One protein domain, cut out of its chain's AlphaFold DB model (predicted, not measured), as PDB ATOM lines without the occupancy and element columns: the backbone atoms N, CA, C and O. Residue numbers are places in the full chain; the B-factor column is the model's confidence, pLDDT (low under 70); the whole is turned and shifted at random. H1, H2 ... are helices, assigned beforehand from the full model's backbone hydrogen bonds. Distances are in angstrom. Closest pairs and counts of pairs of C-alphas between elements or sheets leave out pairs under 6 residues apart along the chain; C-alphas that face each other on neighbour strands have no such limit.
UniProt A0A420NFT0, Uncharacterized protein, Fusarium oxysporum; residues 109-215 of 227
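Overview. This is residues 109 to 215 of the 227 residues of an uncharacterized protein of Fusarium oxysporum (UniProt A0A420NFT0). Helix H5 runs through the middle of a loose helical body; H1 meets one side of it near H5's beginning, making a V, and H4 and H2 pack in turn on the other side. H6 makes an arm beyond H5's far end, after a long link. The printed part has 107 residues with six named helices, H1 to H6 in chain order, and no named strand; its class is all helix. It is loose, with a radius of gyration of the C-alphas of 16.5 A, and only just elongated, spanning 53 by 35 by 22 A.

Along the chain. Find C-alpha 109 at (-14.883, 17.694, 37.795); from there H1, the longest helix by residues, runs 25.5 A to residue 126. H5, residues 170 to 186, covers 24.5 A from C-alpha 170 at (-8.793, 40.300, 26.385). Look next at H4, residues 157 to 165, 12.3 A; H2, residues 136 to 145, 14.2 A; and H3, residues 150 to 153, 5.5 A. H6, residues 199 to 214, runs 22.7 A to C-alpha 214 at (7.152, 0.704, 12.305).

Arrangement. H1 touches H5 with residues 119 to 124 alone, at a steep tilt of 50 degrees, opposite ways; the closest C-alphas, of Val 123 and Arg 175, are 6.3 A apart. H5 touches H4 with residues 170 to 177 alone, closest at the C-alphas of Cys 164 and Ser 170, 4.0 A. H4 touches H2 at a steep tilt of 54 degrees, with the C-alphas of Ala 140 and Ala 157 closest at 4.9 A. The helix packing is mostly crossed, with no touching pair at a shallow tilt. H3 is close to H5 but not clearly touching, while H6 touches no helix. In H1, H2, H4, H5 and H6 every O i to N i+4 pair is within hydrogen-bond range; H3 is too short for such a pair.

Size, cuts and confidence. The C-alphas farthest apart, of Pro 130 and Asn 215, are 55.3 A apart. Residues 109 to 114 and 210 to 215 stand free. The printed part has no cut, and the link from H5 to H6, 12 residues, is long. The mean pLDDT of the printed part is 83.4; look for values under 70 at residues 129 to 133, 189 to 192 and 207 to 215.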
ATOM      1  N   GLN A 109     -14.085  16.512  38.117       93.69
ATOM      2  CA  GLN A 109     -14.883  17.694  37.795       93.69
ATOM      3  C   GLN A 109     -14.703  18.796  38.846       93.69
ATOM      4  O   GLN A 109     -14.636  19.977  38.495       93.69
ATOM      5  N   ALA A 110     -14.634  18.432  40.129       94.50
ATOM      6  CA  ALA A 110     -14.401  19.387  41.206       94.50
ATOM      7  C   ALA A 110     -13.016  20.046  41.089       94.50
ATOM      8  O   ALA A 110     -12.919  21.270  41.192       94.50
ATOM      9  N   GLU A 111     -11.975  19.265  40.802       93.44
ATOM     10  CA  GLU A 111     -10.613  19.772  40.600       93.44
ATOM     11  C   GLU A 111     -10.509  20.649  39.343       93.44
ATOM     12  O   GLU A 111      -9.977  21.756  39.409       93.44
ATOM     13  N   LEU A 112     -11.096  20.234  38.213       93.19
ATOM     14  CA  LEU A 112     -11.136  21.049  36.990       93.19
ATOM     15  C   LEU A 112     -11.889  22.365  37.201       93.19
ATOM     16  O   LEU A 112     -11.451  23.414  36.727       93.19
ATOM     17  N   ARG A 113     -12.994  22.343  37.957       95.62
ATOM     18  CA  ARG A 113     -13.710  23.565  38.343       95.62
ATOM     19  C   ARG A 113     -12.823  24.462  39.207       95.62
ATOM     20  O   ARG A 113     -12.732  25.657  38.932       95.62
ATOM     21  N   SER A 114     -12.130  23.898  40.193       96.44
ATOM     22  CA  SER A 114     -11.181  24.642  41.027       96.44
ATOM     23  C   SER A 114     -10.048  25.258  40.199       96.44
ATOM     24  O   SER A 114      -9.679  26.408  40.430       96.44
ATOM     25  N   LEU A 115      -9.509  24.528  39.219       94.75
ATOM     26  CA  LEU A 115      -8.482  25.029  38.305       94.75
ATOM     27  C   LEU A 115      -9.016  26.178  37.445       94.75
ATOM     28  O   LEU A 115      -8.343  27.197  37.297       94.75
ATOM     29  N   SER A 116     -10.231  26.038  36.912       93.69
ATOM     30  CA  SER A 116     -10.865  27.085  36.105       93.69
ATOM     31  C   SER A 116     -11.061  28.380  36.897       93.69
ATOM     32  O   SER A 116     -10.797  29.461  36.375       93.69
ATOM     33  N   GLU A 117     -11.421  28.270  38.179       96.44
ATOM     34  CA  GLU A 117     -11.560  29.411  39.084       96.44
ATOM     35  C   GLU A 117     -10.197  30.045  39.393       96.44
ATOM     36  O   GLU A 117     -10.053  31.265  39.368       96.44
ATOM     37  N   LEU A 118      -9.159  29.231  39.607       96.44
ATOM     38  CA  LEU A 118      -7.803  29.733  39.828       96.44
ATOM     39  C   LEU A 118      -7.282  30.509  38.609       96.44
ATOM     40  O   LEU A 118      -6.722  31.596  38.757       96.44
ATOM     41  N   ILE A 119      -7.499  29.977  37.402       94.75
ATOM     42  CA  ILE A 119      -7.159  30.646  36.139       94.75
ATOM     43  C   ILE A 119      -7.961  31.942  35.992       94.75
ATOM     44  O   ILE A 119      -7.388  32.979  35.651       94.75
ATOM     45  N   TYR A 120      -9.266  31.903  36.279       94.94
ATOM     46  CA  TYR A 120     -10.132  33.079  36.250       94.94
ATOM     47  C   TYR A 120      -9.573  34.191  37.138       94.94
ATOM     48  O   TYR A 120      -9.324  35.294  36.643       94.94
ATOM     49  N   GLN A 121      -9.307  33.883  38.409       94.62
ATOM     50  CA  GLN A 121      -8.790  34.830  39.394       94.62
ATOM     51  C   GLN A 121      -7.402  35.341  39.018       94.62
ATOM     52  O   GLN A 121      -7.123  36.530  39.165       94.62
ATOM     53  N   HIS A 122      -6.527  34.472  38.506       93.94
ATOM     54  CA  HIS A 122      -5.195  34.871  38.072       93.94
ATOM     55  C   HIS A 122      -5.262  35.873  36.913       93.94
ATOM     56  O   HIS A 122      -4.642  36.934  36.967       93.94
ATOM     57  N   VAL A 123      -6.066  35.597  35.886       92.69
ATOM     58  CA  VAL A 123      -6.214  36.530  34.761       92.69
ATOM     59  C   VAL A 123      -6.843  37.845  35.220       92.69
ATOM     60  O   VAL A 123      -6.342  38.924  34.907       92.69
ATOM     61  N   GLU A 124      -7.905  37.760  36.014       90.62
ATOM     62  CA  GLU A 124      -8.668  38.917  36.476       90.62
ATOM     63  C   GLU A 124      -7.830  39.853  37.362       90.62
ATOM     64  O   GLU A 124      -7.887  41.073  37.214       90.62
ATOM     65  N   ASN A 125      -7.001  39.294  38.245       90.50
ATOM     66  CA  ASN A 125      -6.208  40.080  39.187       90.50
ATOM     67  C   ASN A 125      -4.904  40.617  38.586       90.50
ATOM     68  O   ASN A 125      -4.498  41.723  38.936       90.50
ATOM     69  N   TYR A 126      -4.250  39.869  37.691       87.81
ATOM     70  CA  TYR A 126      -2.896  40.206  37.226       87.81
ATOM     71  C   TYR A 126      -2.841  40.828  35.826       87.81
ATOM     72  O   TYR A 126      -1.875  41.528  35.512       87.81
ATOM     73  N   TYR A 127      -3.873  40.642  34.999       84.94
ATOM     74  CA  TYR A 127      -3.864  41.082  33.598       84.94
ATOM     75  C   TYR A 127      -4.822  42.244  33.302       84.94
ATOM     76  O   TYR A 127      -4.995  42.616  32.147       84.94
ATOM     77  N   ARG A 128      -5.384  42.901  34.327       76.31
ATOM     78  CA  ARG A 128      -6.278  44.075  34.189       76.31
ATOM     79  C   ARG A 128      -5.572  45.367  33.717       76.31
ATOM     80  O   ARG A 128      -6.100  46.461  33.883       76.31
ATOM     81  N   ARG A 129      -4.344  45.281  33.196       68.62
ATOM     82  CA  ARG A 129      -3.500  46.453  32.911       68.62
ATOM     83  C   ARG A 129      -3.943  47.232  31.654       68.62
ATOM     84  O   ARG A 129      -4.634  46.671  30.807       68.62
ATOM     85  N   PRO A 130      -3.550  48.522  31.538       58.75
ATOM     86  CA  PRO A 130      -3.864  49.362  30.381       58.75
ATOM     87  C   PRO A 130      -3.347  48.711  29.099       58.75
ATOM     88  O   PRO A 130      -2.277  48.104  29.131       58.75
ATOM     89  N   GLN A 131      -4.113  48.827  28.009       61.47
ATOM     90  CA  GLN A 131      -3.842  48.164  26.730       61.47
ATOM     91  C   GLN A 131      -2.360  48.261  26.360       61.47
ATOM     92  O   GLN A 131      -1.837  49.344  26.099       61.47
ATOM     93  N   VAL A 132      -1.687  47.111  26.355       66.25
ATOM     94  CA  VAL A 132      -0.367  47.002  25.751       66.25
ATOM     95  C   VAL A 132      -0.587  47.210  24.259       66.25
ATOM     96  O   VAL A 132      -1.347  46.462  23.647       66.25
ATOM     97  N   GLN A 133       0.031  48.246  23.692       69.19
ATOM     98  CA  GLN A 133       0.084  48.441  22.244       69.19
ATOM     99  C   GLN A 133       0.992  47.354  21.662       69.19
ATOM    100  O   GLN A 133       2.175  47.579  21.432       69.19
ATOM    101  N   ALA A 134       0.449  46.147  21.544       78.75
ATOM    102  CA  ALA A 134       1.098  44.997  20.947       78.75
ATOM    103  C   ALA A 134       0.522  44.786  19.550       78.75
ATOM    104  O   ALA A 134      -0.691  44.890  19.346       78.75
ATOM    105  N   ASP A 135       1.401  44.502  18.594       88.50
ATOM    106  CA  ASP A 135       0.995  44.178  17.236       88.50
ATOM    107  C   ASP A 135       0.326  42.797  17.198       88.50
ATOM    108  O   ASP A 135       0.800  41.828  17.796       88.50
ATOM    109  N   ALA A 136      -0.792  42.699  16.480       88.50
ATOM    110  CA  ALA A 136      -1.555  41.463  16.363       88.50
ATOM    111  C   ALA A 136      -0.746  40.356  15.678       88.50
ATOM    112  O   ALA A 136      -0.834  39.203  16.099       88.50
ATOM    113  N   ALA A 137       0.073  40.710  14.683       91.69
ATOM    114  CA  ALA A 137       0.916  39.746  13.983       91.69
ATOM    115  C   ALA A 137       2.016  39.185  14.898       91.69
ATOM    116  O   ALA A 137       2.259  37.979  14.911       91.69
ATOM    117  N   GLU A 138       2.632  40.031  15.728       92.62
ATOM    118  CA  GLU A 138       3.625  39.595  16.712       92.62
ATOM    119  C   GLU A 138       3.009  38.649  17.755       92.62
ATOM    120  O   GLU A 138       3.580  37.604  18.083       92.62
ATOM    121  N   VAL A 139       1.811  38.967  18.255       91.69
ATOM    122  CA  VAL A 139       1.095  38.094  19.197       91.69
ATOM    123  C   VAL A 139       0.727  36.765  18.536       91.69
ATOM    124  O   VAL A 139       0.954  35.717  19.135       91.69
ATOM    125  N   ALA A 140       0.223  36.772  17.301       93.44
ATOM    126  CA  ALA A 140      -0.115  35.551  16.571       93.44
ATOM    127  C   ALA A 140       1.116  34.665  16.316       93.44
ATOM    128  O   ALA A 140       1.054  33.442  16.489       93.44
ATOM    129  N   GLN A 141       2.262  35.269  15.993       93.44
ATOM    130  CA  GLN A 141       3.517  34.538  15.835       93.44
ATOM    131  C   GLN A 141       3.952  33.887  17.153       93.44
ATOM    132  O   GLN A 141       4.310  32.709  17.175       93.44
ATOM    133  N   ASN A 142       3.864  34.614  18.269       91.75
ATOM    134  CA  ASN A 142       4.161  34.063  19.591       91.75
ATOM    135  C   ASN A 142       3.202  32.928  19.976       91.75
ATOM    136  O   ASN A 142       3.647  31.910  20.507       91.75
ATOM    137  N   LEU A 143       1.910  33.059  19.663       92.00
ATOM    138  CA  LEU A 143       0.923  31.995  19.865       92.00
ATOM    139  C   LEU A 143       1.275  30.748  19.038       92.00
ATOM    140  O   LEU A 143       1.234  29.627  19.542       92.00
ATOM    141  N   THR A 144       1.700  30.927  17.791       91.31
ATOM    142  CA  THR A 144       2.140  29.814  16.936       91.31
ATOM    143  C   THR A 144       3.386  29.132  17.508       91.31
ATOM    144  O   THR A 144       3.458  27.906  17.552       91.31
ATOM    145  N   ASN A 145       4.336  29.909  18.041       89.31
ATOM    146  CA  ASN A 145       5.557  29.386  18.662       89.31
ATOM    147  C   ASN A 145       5.280  28.541  19.919       89.31
ATOM    148  O   ASN A 145       5.995  27.573  20.171       89.31
ATOM    149  N   ILE A 146       4.233  28.861  20.693       86.88
ATOM    150  CA  ILE A 146       3.784  28.026  21.828       86.88
ATOM    151  C   ILE A 146       2.937  26.821  21.381       86.88
ATOM    152  O   ILE A 146       2.473  26.039  22.208       86.88
ATOM    153  N   GLY A 147       2.757  26.633  20.073       84.12
ATOM    154  CA  GLY A 147       2.077  25.479  19.506       84.12
ATOM    155  C   GLY A 147       0.569  25.642  19.357       84.12
ATOM    156  O   GLY A 147      -0.122  24.624  19.302       84.12
ATOM    157  N   TYR A 148       0.061  26.880  19.268       88.62
ATOM    158  CA  TYR A 148      -1.295  27.084  18.767       88.62
ATOM    159  C   TYR A 148      -1.383  26.626  17.323       88.62
ATOM    160  O   TYR A 148      -0.665  27.111  16.450       88.62
ATOM    161  N   SER A 149      -2.340  25.749  17.076       85.94
ATOM    162  CA  SER A 149      -2.721  25.367  15.734       85.94
ATOM    163  C   SER A 149      -4.210  25.031  15.677       85.94
ATOM    164  O   SER A 149      -4.817  24.727  16.715       85.94
ATOM    165  N   PRO A 150      -4.833  25.097  14.489       85.25
ATOM    166  CA  PRO A 150      -6.241  24.754  14.324       85.25
ATOM    167  C   PRO A 150      -6.557  23.336  14.814       85.25
ATOM    168  O   PRO A 150      -7.606  23.120  15.412       85.25
ATOM    169  N   GLU A 151      -5.641  22.387  14.621       83.69
ATOM    170  CA  GLU A 151      -5.798  21.005  15.072       83.69
ATOM    171  C   GLU A 151      -5.648  20.829  16.589       83.69
ATOM    172  O   GLU A 151      -6.324  19.980  17.166       83.69
ATOM    173  N   ALA A 152      -4.806  21.629  17.252       79.00
ATOM    174  CA  ALA A 152      -4.565  21.508  18.691       79.00
ATOM    175  C   ALA A 152      -5.561  22.312  19.541       79.00
ATOM    176  O   ALA A 152      -5.907  21.899  20.647       79.00
ATOM    177  N   SER A 153      -6.008  23.466  19.044       80.38
ATOM    178  CA  SER A 153      -6.813  24.424  19.812       80.38
ATOM    179  C   SER A 153      -8.210  24.648  19.242       80.38
ATOM    180  O   SER A 153      -9.017  25.322  19.878       80.38
ATOM    181  N   GLY A 154      -8.494  24.174  18.026       84.50
ATOM    182  CA  GLY A 154      -9.735  24.481  17.301       84.50
ATOM    183  C   GLY A 154      -9.839  25.931  16.808       84.50
ATOM    184  O   GLY A 154     -10.815  26.286  16.149       84.50
ATOM    185  N   LEU A 155      -8.852  26.779  17.114       87.75
ATOM    186  CA  LEU A 155      -8.797  28.186  16.724       87.75
ATOM    187  C   LEU A 155      -7.452  28.514  16.080       87.75
ATOM    188  O   LEU A 155      -6.407  28.020  16.505       87.75
ATOM    189  N   GLN A 156      -7.486  29.408  15.091       91.12
ATOM    190  CA  GLN A 156      -6.274  29.985  14.514       91.12
ATOM    191  C   GLN A 156      -5.623  30.980  15.479       91.12
ATOM    192  O   GLN A 156      -6.316  31.689  16.217       91.12
ATOM    193  N   ALA A 157      -4.292  31.061  15.434       92.56
ATOM    194  CA  ALA A 157      -3.506  31.978  16.256       92.56
ATOM    195  C   ALA A 157      -3.919  33.446  16.048       92.56
ATOM    196  O   ALA A 157      -4.056  34.174  17.030       92.56
ATOM    197  N   ASP A 158      -4.222  33.852  14.811       93.06
ATOM    198  CA  ASP A 158      -4.674  35.212  14.479       93.06
ATOM    199  C   ASP A 158      -5.985  35.580  15.183       93.06
ATOM    200  O   ASP A 158      -6.121  36.654  15.774       93.06
ATOM    201  N   THR A 159      -6.951  34.657  15.188       92.88
ATOM    202  CA  THR A 159      -8.237  34.850  15.866       92.88
ATOM    203  C   THR A 159      -8.032  35.020  17.369       92.88
ATOM    204  O   THR A 159      -8.627  35.901  17.988       92.88
ATOM    205  N   VAL A 160      -7.167  34.201  17.970       93.12
ATOM    206  CA  VAL A 160      -6.871  34.273  19.407       93.12
ATOM    207  C   VAL A 160      -6.112  35.560  19.747       93.12
ATOM    208  O   VAL A 160      -6.434  36.193  20.752       93.12
ATOM    209  N   ALA A 161      -5.178  35.997  18.899       93.31
ATOM    210  CA  ALA A 161      -4.472  37.269  19.049       93.31
ATOM    211  C   ALA A 161      -5.449  38.456  19.040       93.31
ATOM    212  O   ALA A 161      -5.419  39.289  19.949       93.31
ATOM    213  N   ALA A 162      -6.390  38.485  18.091       92.19
ATOM    214  CA  ALA A 162      -7.421  39.520  18.021       92.19
ATOM    215  C   ALA A 162      -8.316  39.555  19.278       92.19
ATOM    216  O   ALA A 162      -8.641  40.633  19.787       92.19
ATOM    217  N   ILE A 163      -8.677  38.383  19.820       92.06
ATOM    218  CA  ILE A 163      -9.452  38.269  21.068       92.06
ATOM    219  C   ILE A 163      -8.650  38.810  22.260       92.06
ATOM    220  O   ILE A 163      -9.223  39.519  23.090       92.06
ATOM    221  N   CYS A 164      -7.348  38.508  22.338       90.69
ATOM    222  CA  CYS A 164      -6.463  38.936  23.427       90.69
ATOM    223  C   CYS A 164      -6.207  40.451  23.432       90.69
ATOM    224  O   CYS A 164      -6.098  41.042  24.505       90.69
ATOM    225  N   LEU A 165      -6.137  41.083  22.258       90.00
ATOM    226  CA  LEU A 165      -5.888  42.525  22.122       90.00
ATOM    227  C   LEU A 165      -7.154  43.377  22.276       90.00
ATOM    228  O   LEU A 165      -7.089  44.557  22.619       90.00
ATOM    229  N   SER A 166      -8.325  42.782  22.061       89.38
ATOM    230  CA  SER A 166      -9.603  43.477  22.186       89.38
ATOM    231  C   SER A 166      -9.950  43.737  23.660       89.38
ATOM    232  O   SER A 166     -10.089  42.791  24.431       89.38
ATOM    233  N   PRO A 167     -10.194  44.985  24.101       85.44
ATOM    234  CA  PRO A 167     -10.361  45.302  25.525       85.44
ATOM    235  C   PRO A 167     -11.507  44.557  26.217       85.44
ATOM    236  O   PRO A 167     -11.372  44.173  27.374       85.44
ATOM    237  N   LYS A 168     -12.616  44.309  25.511       87.12
ATOM    238  CA  LYS A 168     -13.784  43.604  26.068       87.12
ATOM    239  C   LYS A 168     -13.577  42.093  26.204       87.12
ATOM    240  O   LYS A 168     -14.249  41.465  27.012       87.12
ATOM    241  N   THR A 169     -12.684  41.511  25.406       90.50
ATOM    242  CA  THR A 169     -12.482  40.055  25.317       90.50
ATOM    243  C   THR A 169     -11.065  39.622  25.689       90.50
ATOM    244  O   THR A 169     -10.776  38.429  25.723       90.50
ATOM    245  N   SER A 170     -10.187  40.562  26.025       89.69
ATOM    246  CA  SER A 170      -8.793  40.300  26.385       89.69
ATOM    247  C   SER A 170      -8.687  39.255  27.491       89.69
ATOM    248  O   SER A 170      -7.956  38.279  27.370       89.69
ATOM    249  N   GLN A 171      -9.515  39.388  28.529       90.81
ATOM    250  CA  GLN A 171      -9.555  38.452  29.646       90.81
ATOM    251  C   GLN A 171     -10.000  37.047  29.229       90.81
ATOM    252  O   GLN A 171      -9.436  36.068  29.713       90.81
ATOM    253  N   ILE A 172     -10.987  36.920  28.333       91.88
ATOM    254  CA  ILE A 172     -11.414  35.594  27.864       91.88
ATOM    255  C   ILE A 172     -10.323  34.957  26.995       91.88
ATOM    256  O   ILE A 172     -10.027  33.776  27.165       91.88
ATOM    257  N   GLY A 173      -9.656  35.754  26.153       92.00
ATOM    258  CA  GLY A 173      -8.523  35.312  25.342       92.00
ATOM    259  C   GLY A 173      -7.360  34.826  26.201       92.00
ATOM    260  O   GLY A 173      -6.874  33.716  26.012       92.00
ATOM    261  N   LEU A 174      -6.978  35.596  27.220       92.00
ATOM    262  CA  LEU A 174      -5.899  35.232  28.137       92.00
ATOM    263  C   LEU A 174      -6.218  33.976  28.955       92.00
ATOM    264  O   LEU A 174      -5.352  33.117  29.110       92.00
ATOM    265  N   ARG A 175      -7.460  33.816  29.438       93.19
ATOM    266  CA  ARG A 175      -7.891  32.578  30.118       93.19
ATOM    267  C   ARG A 175      -7.786  31.371  29.192       93.19
ATOM    268  O   ARG A 175      -7.341  30.308  29.627       93.19
ATOM    269  N   HIS A 176      -8.170  31.539  27.929       93.69
ATOM    270  CA  HIS A 176      -8.079  30.493  26.917       93.69
ATOM    271  C   HIS A 176      -6.623  30.113  26.621       93.69
ATOM    272  O   HIS A 176      -6.285  28.933  26.697       93.69
ATOM    273  N   VAL A 177      -5.752  31.098  26.379       92.88
ATOM    274  CA  VAL A 177      -4.315  30.879  26.140       92.88
ATOM    275  C   VAL A 177      -3.661  30.177  27.325       92.88
ATOM    276  O   VAL A 177      -2.959  29.185  27.137       92.88
ATOM    277  N   LEU A 178      -3.929  30.627  28.552       92.38
ATOM    278  CA  LEU A 178      -3.344  30.019  29.746       92.38
ATOM    279  C   LEU A 178      -3.817  28.573  29.941       92.38
ATOM    280  O   LEU A 178      -3.005  27.695  30.224       92.38
ATOM    281  N   SER A 179      -5.111  28.314  29.738       93.00
ATOM    282  CA  SER A 179      -5.661  26.955  29.803       93.00
ATOM    283  C   SER A 179      -5.014  26.052  28.754       93.00
ATOM    284  O   SER A 179      -4.574  24.954  29.084       93.00
ATOM    285  N   HIS A 180      -4.898  26.531  27.512       90.50
ATOM    286  CA  HIS A 180      -4.266  25.788  26.427       90.50
ATOM    287  C   HIS A 180      -2.823  25.403  26.771       90.50
ATOM    288  O   HIS A 180      -2.469  24.230  26.676       90.50
ATOM    289  N   VAL A 181      -2.015  26.359  27.242       89.69
ATOM    290  CA  VAL A 181      -0.621  26.106  27.638       89.69
ATOM    291  C   VAL A 181      -0.541  25.089  28.773       89.69
ATOM    292  O   VAL A 181       0.264  24.164  28.685       89.69
ATOM    293  N   ILE A 182      -1.380  25.206  29.808       89.69
ATOM    294  CA  ILE A 182      -1.393  24.256  30.931       89.69
ATOM    295  C   ILE A 182      -1.686  22.839  30.427       89.69
ATOM    296  O   ILE A 182      -0.920  21.925  30.714       89.69
ATOM    297  N   PHE A 183      -2.741  22.649  29.632       87.62
ATOM    298  CA  PHE A 183      -3.094  21.317  29.134       87.62
ATOM    299  C   PHE A 183      -2.057  20.759  28.157       87.62
ATOM    300  O   PHE A 183      -1.725  19.580  28.240       87.62
ATOM    301  N   ARG A 184      -1.460  21.598  27.302       84.94
ATOM    302  CA  ARG A 184      -0.346  21.179  26.438       84.94
ATOM    303  C   ARG A 184       0.916  20.815  27.206       84.94
ATOM    304  O   ARG A 184       1.686  19.987  26.736       84.94
ATOM    305  N   SER A 185       1.133  21.427  28.363       85.38
ATOM    306  CA  SER A 185       2.276  21.108  29.223       85.38
ATOM    307  C   SER A 185       2.113  19.753  29.921       85.38
ATOM    308  O   SER A 185       3.106  19.119  30.279       85.38
ATOM    309  N   LEU A 186       0.861  19.308  30.090       84.25
ATOM    310  CA  LEU A 186       0.483  18.007  30.650       84.25
ATOM    311  C   LEU A 186       0.409  16.895  29.598       84.25
ATOM    312  O   LEU A 186       0.327  15.724  29.962       84.25
ATOM    313  N   ASP A 187       0.425  17.235  28.309       78.75
ATOM    314  CA  ASP A 187       0.399  16.239  27.248       78.75
ATOM    315  C   ASP A 187       1.787  15.612  27.051       78.75
ATOM    316  O   ASP A 187       2.755  16.244  26.617       78.75
ATOM    317  N   PHE A 188       1.866  14.333  27.395       71.06
ATOM    318  CA  PHE A 188       3.075  13.522  27.349       71.06
ATOM    319  C   PHE A 188       3.378  12.972  25.951       71.06
ATOM    320  O   PHE A 188       4.524  12.624  25.664       71.06
ATOM    321  N   SER A 189       2.371  12.913  25.079       65.62
ATOM    322  CA  SER A 189       2.451  12.225  23.787       65.62
ATOM    323  C   SER A 189       2.862  13.158  22.650       65.62
ATOM    324  O   SER A 189       3.430  12.718  21.652       65.62
ATOM    325  N   SER A 190       2.623  14.461  22.805       62.97
ATOM    326  CA  SER A 190       2.835  15.449  21.741       62.97
ATOM    327  C   SER A 190       4.298  15.828  21.490       62.97
ATOM    328  O   SER A 190       4.573  16.568  20.548       62.97
ATOM    329  N   GLY A 191       5.250  15.392  22.332       62.09
ATOM    330  CA  GLY A 191       6.661  15.802  22.220       62.09
ATOM    331  C   GLY A 191       6.859  17.326  22.245       62.09
ATOM    332  O   GLY A 191       7.850  17.837  21.730       62.09
ATOM    333  N   SER A 192       5.875  18.045  22.792       68.69
ATOM    334  CA  SER A 192       5.797  19.501  22.796       68.69
ATOM    335  C   SER A 192       6.963  20.095  23.582       68.69
ATOM    336  O   SER A 192       7.316  19.590  24.649       68.69
ATOM    337  N   SER A 193       7.505  21.220  23.108       71.31
ATOM    338  CA  SER A 193       8.498  22.022  23.840       71.31
ATOM    339  C   SER A 193       7.979  22.538  25.188       71.31
ATOM    340  O   SER A 193       8.772  22.954  26.028       71.31
ATOM    341  N   LEU A 194       6.661  22.493  25.406       74.81
ATOM    342  CA  LEU A 194       6.006  22.859  26.660       74.81
ATOM    343  C   LEU A 194       5.890  21.695  27.656       74.81
ATOM    344  O   LEU A 194       5.417  21.905  28.770       74.81
ATOM    345  N   SER A 195       6.280  20.470  27.282       77.75
ATOM    346  CA  SER A 195       6.145  19.307  28.163       77.75
ATOM    347  C   SER A 195       6.968  19.484  29.439       77.75
ATOM    348  O   SER A 195       8.167  19.758  29.390       77.75
ATOM    349  N   MET A 196       6.335  19.274  30.594       79.00
ATOM    350  CA  MET A 196       7.019  19.311  31.894       79.00
ATOM    351  C   MET A 196       7.708  17.989  32.257       79.00
ATOM    352  O   MET A 196       8.176  17.819  33.385       79.00
ATOM    353  N   LEU A 197       7.759  17.028  31.332       77.56
ATOM    354  CA  LEU A 197       8.418  15.760  31.595       77.56
ATOM    355  C   LEU A 197       9.938  15.915  31.645       77.56
ATOM    356  O   LEU A 197      10.529  16.570  30.782       77.56
ATOM    357  N   PRO A 198      10.610  15.222  32.582       79.62
ATOM    358  CA  PRO A 198      12.041  15.006  32.477       79.62
ATOM    359  C   PRO A 198      12.377  14.385  31.117       79.62
ATOM    360  O   PRO A 198      11.709  13.449  30.674       79.62
ATOM    361  N   LEU A 199      13.449  14.866  30.483       74.88
ATOM    362  CA  LEU A 199      13.873  14.450  29.138       74.88
ATOM    363  C   LEU A 199      13.944  12.919  28.969       74.88
ATOM    364  O   LEU A 199      13.586  12.380  27.922       74.88
ATOM    365  N   ALA A 200      14.361  12.202  30.015       77.19
ATOM    366  CA  ALA A 200      14.410  10.743  30.018       77.19
ATOM    367  C   ALA A 200      13.030  10.090  29.784       77.19
ATOM    368  O   ALA A 200      12.930   9.108  29.055       77.19
ATOM    369  N   VAL A 201      11.960  10.654  30.352       77.94
ATOM    370  CA  VAL A 201      10.590  10.134  30.211       77.94
ATOM    371  C   VAL A 201      10.008  10.508  28.848       77.94
ATOM    372  O   VAL A 201       9.412   9.661  28.186       77.94
ATOM    373  N   ALA A 202      10.247  11.739  28.385       76.81
ATOM    374  CA  ALA A 202       9.797  12.190  27.067       76.81
ATOM    375  C   ALA A 202      10.404  11.342  25.932       76.81
ATOM    376  O   ALA A 202       9.687  10.862  25.054       76.81
ATOM    377  N   THR A 203      11.714  11.075  25.995       75.94
ATOM    378  CA  THR A 203      12.402  10.228  25.002       75.94
ATOM    379  C   THR A 203      11.930   8.773  25.036       75.94
ATOM    380  O   THR A 203      11.869   8.126  23.990       75.94
ATOM    381  N   MET A 204      11.562   8.249  26.210       77.44
ATOM    382  CA  MET A 204      10.983   6.911  26.336       77.44
ATOM    383  C   MET A 204       9.592   6.832  25.691       77.44
ATOM    384  O   MET A 204       9.365   5.935  24.880       77.44
ATOM    385  N   ALA A 205       8.703   7.787  25.981       75.44
ATOM    386  CA  ALA A 205       7.366   7.852  25.381       75.44
ATOM    387  C   ALA A 205       7.426   7.998  23.848       75.44
ATOM    388  O   ALA A 205       6.692   7.341  23.109       75.44
ATOM    389  N   GLN A 206       8.367   8.795  23.335       73.88
ATOM    390  CA  GLN A 206       8.577   8.934  21.890       73.88
ATOM    391  C   GLN A 206       9.039   7.625  21.231       73.88
ATOM    392  O   GLN A 206       8.597   7.301  20.126       73.88
ATOM    393  N   ARG A 207       9.894   6.835  21.899       68.88
ATOM    394  CA  ARG A 207      10.340   5.532  21.375       68.88
ATOM    395  C   ARG A 207       9.209   4.511  21.311       68.88
ATOM    396  O   ARG A 207       9.148   3.779  20.325       68.88
ATOM    397  N   SER A 208       8.314   4.470  22.302       65.38
ATOM    398  CA  SER A 208       7.161   3.560  22.263       65.38
ATOM    399  C   SER A 208       6.225   3.878  21.098       65.38
ATOM    400  O   SER A 208       5.835   2.968  20.372       65.38
ATOM    401  N   HIS A 209       5.950   5.159  20.831       63.50
ATOM    402  CA  HIS A 209       5.131   5.556  19.678       63.50
ATOM    403  C   HIS A 209       5.825   5.298  18.328       63.50
ATOM    404  O   HIS A 209       5.175   4.907  17.359       63.50
ATOM    405  N   SER A 210       7.151   5.469  18.249       60.53
ATOM    406  CA  SER A 210       7.910   5.183  17.025       60.53
ATOM    407  C   SER A 210       7.962   3.688  16.688       60.53
ATOM    408  O   SER A 210       7.987   3.342  15.506       60.53
ATOM    409  N   ALA A 211       7.992   2.809  17.693       58.88
ATOM    410  CA  ALA A 211       8.011   1.361  17.490       58.88
ATOM    411  C   ALA A 211       6.662   0.829  16.975       58.88
ATOM    412  O   ALA A 211       6.635  -0.086  16.153       58.88
ATOM    413  N   GLU A 212       5.547   1.433  17.397       55.69
ATOM    414  CA  GLU A 212       4.208   1.056  16.932       55.69
ATOM    415  C   GLU A 212       3.972   1.428  15.460       55.69
ATOM    416  O   GLU A 212       3.423   0.635  14.696       55.69
ATOM    417  N   ASN A 213       4.477   2.583  15.011       52.97
ATOM    418  CA  ASN A 213       4.336   3.011  13.614       52.97
ATOM    419  C   ASN A 213       5.198   2.177  12.637       52.97
ATOM    420  O   ASN A 213       4.839   2.007  11.474       52.97
ATOM    421  N   ALA A 214       6.309   1.599  13.107       55.38
ATOM    422  CA  ALA A 214       7.152   0.704  12.305       55.38
ATOM    423  C   ALA A 214       6.531  -0.692  12.085       55.38
ATOM    424  O   ALA A 214       6.925  -1.397  11.158       55.38
ATOM    425  N   ASN A 215       5.546  -1.080  12.901       50.09
ATOM    426  CA  ASN A 215       4.882  -2.384  12.835       50.09
ATOM    427  C   ASN A 215       3.588  -2.387  12.003       50.09
ATOM    428  O   ASN A 215       2.860  -3.379  12.010       50.09
TER     429      ASN A 215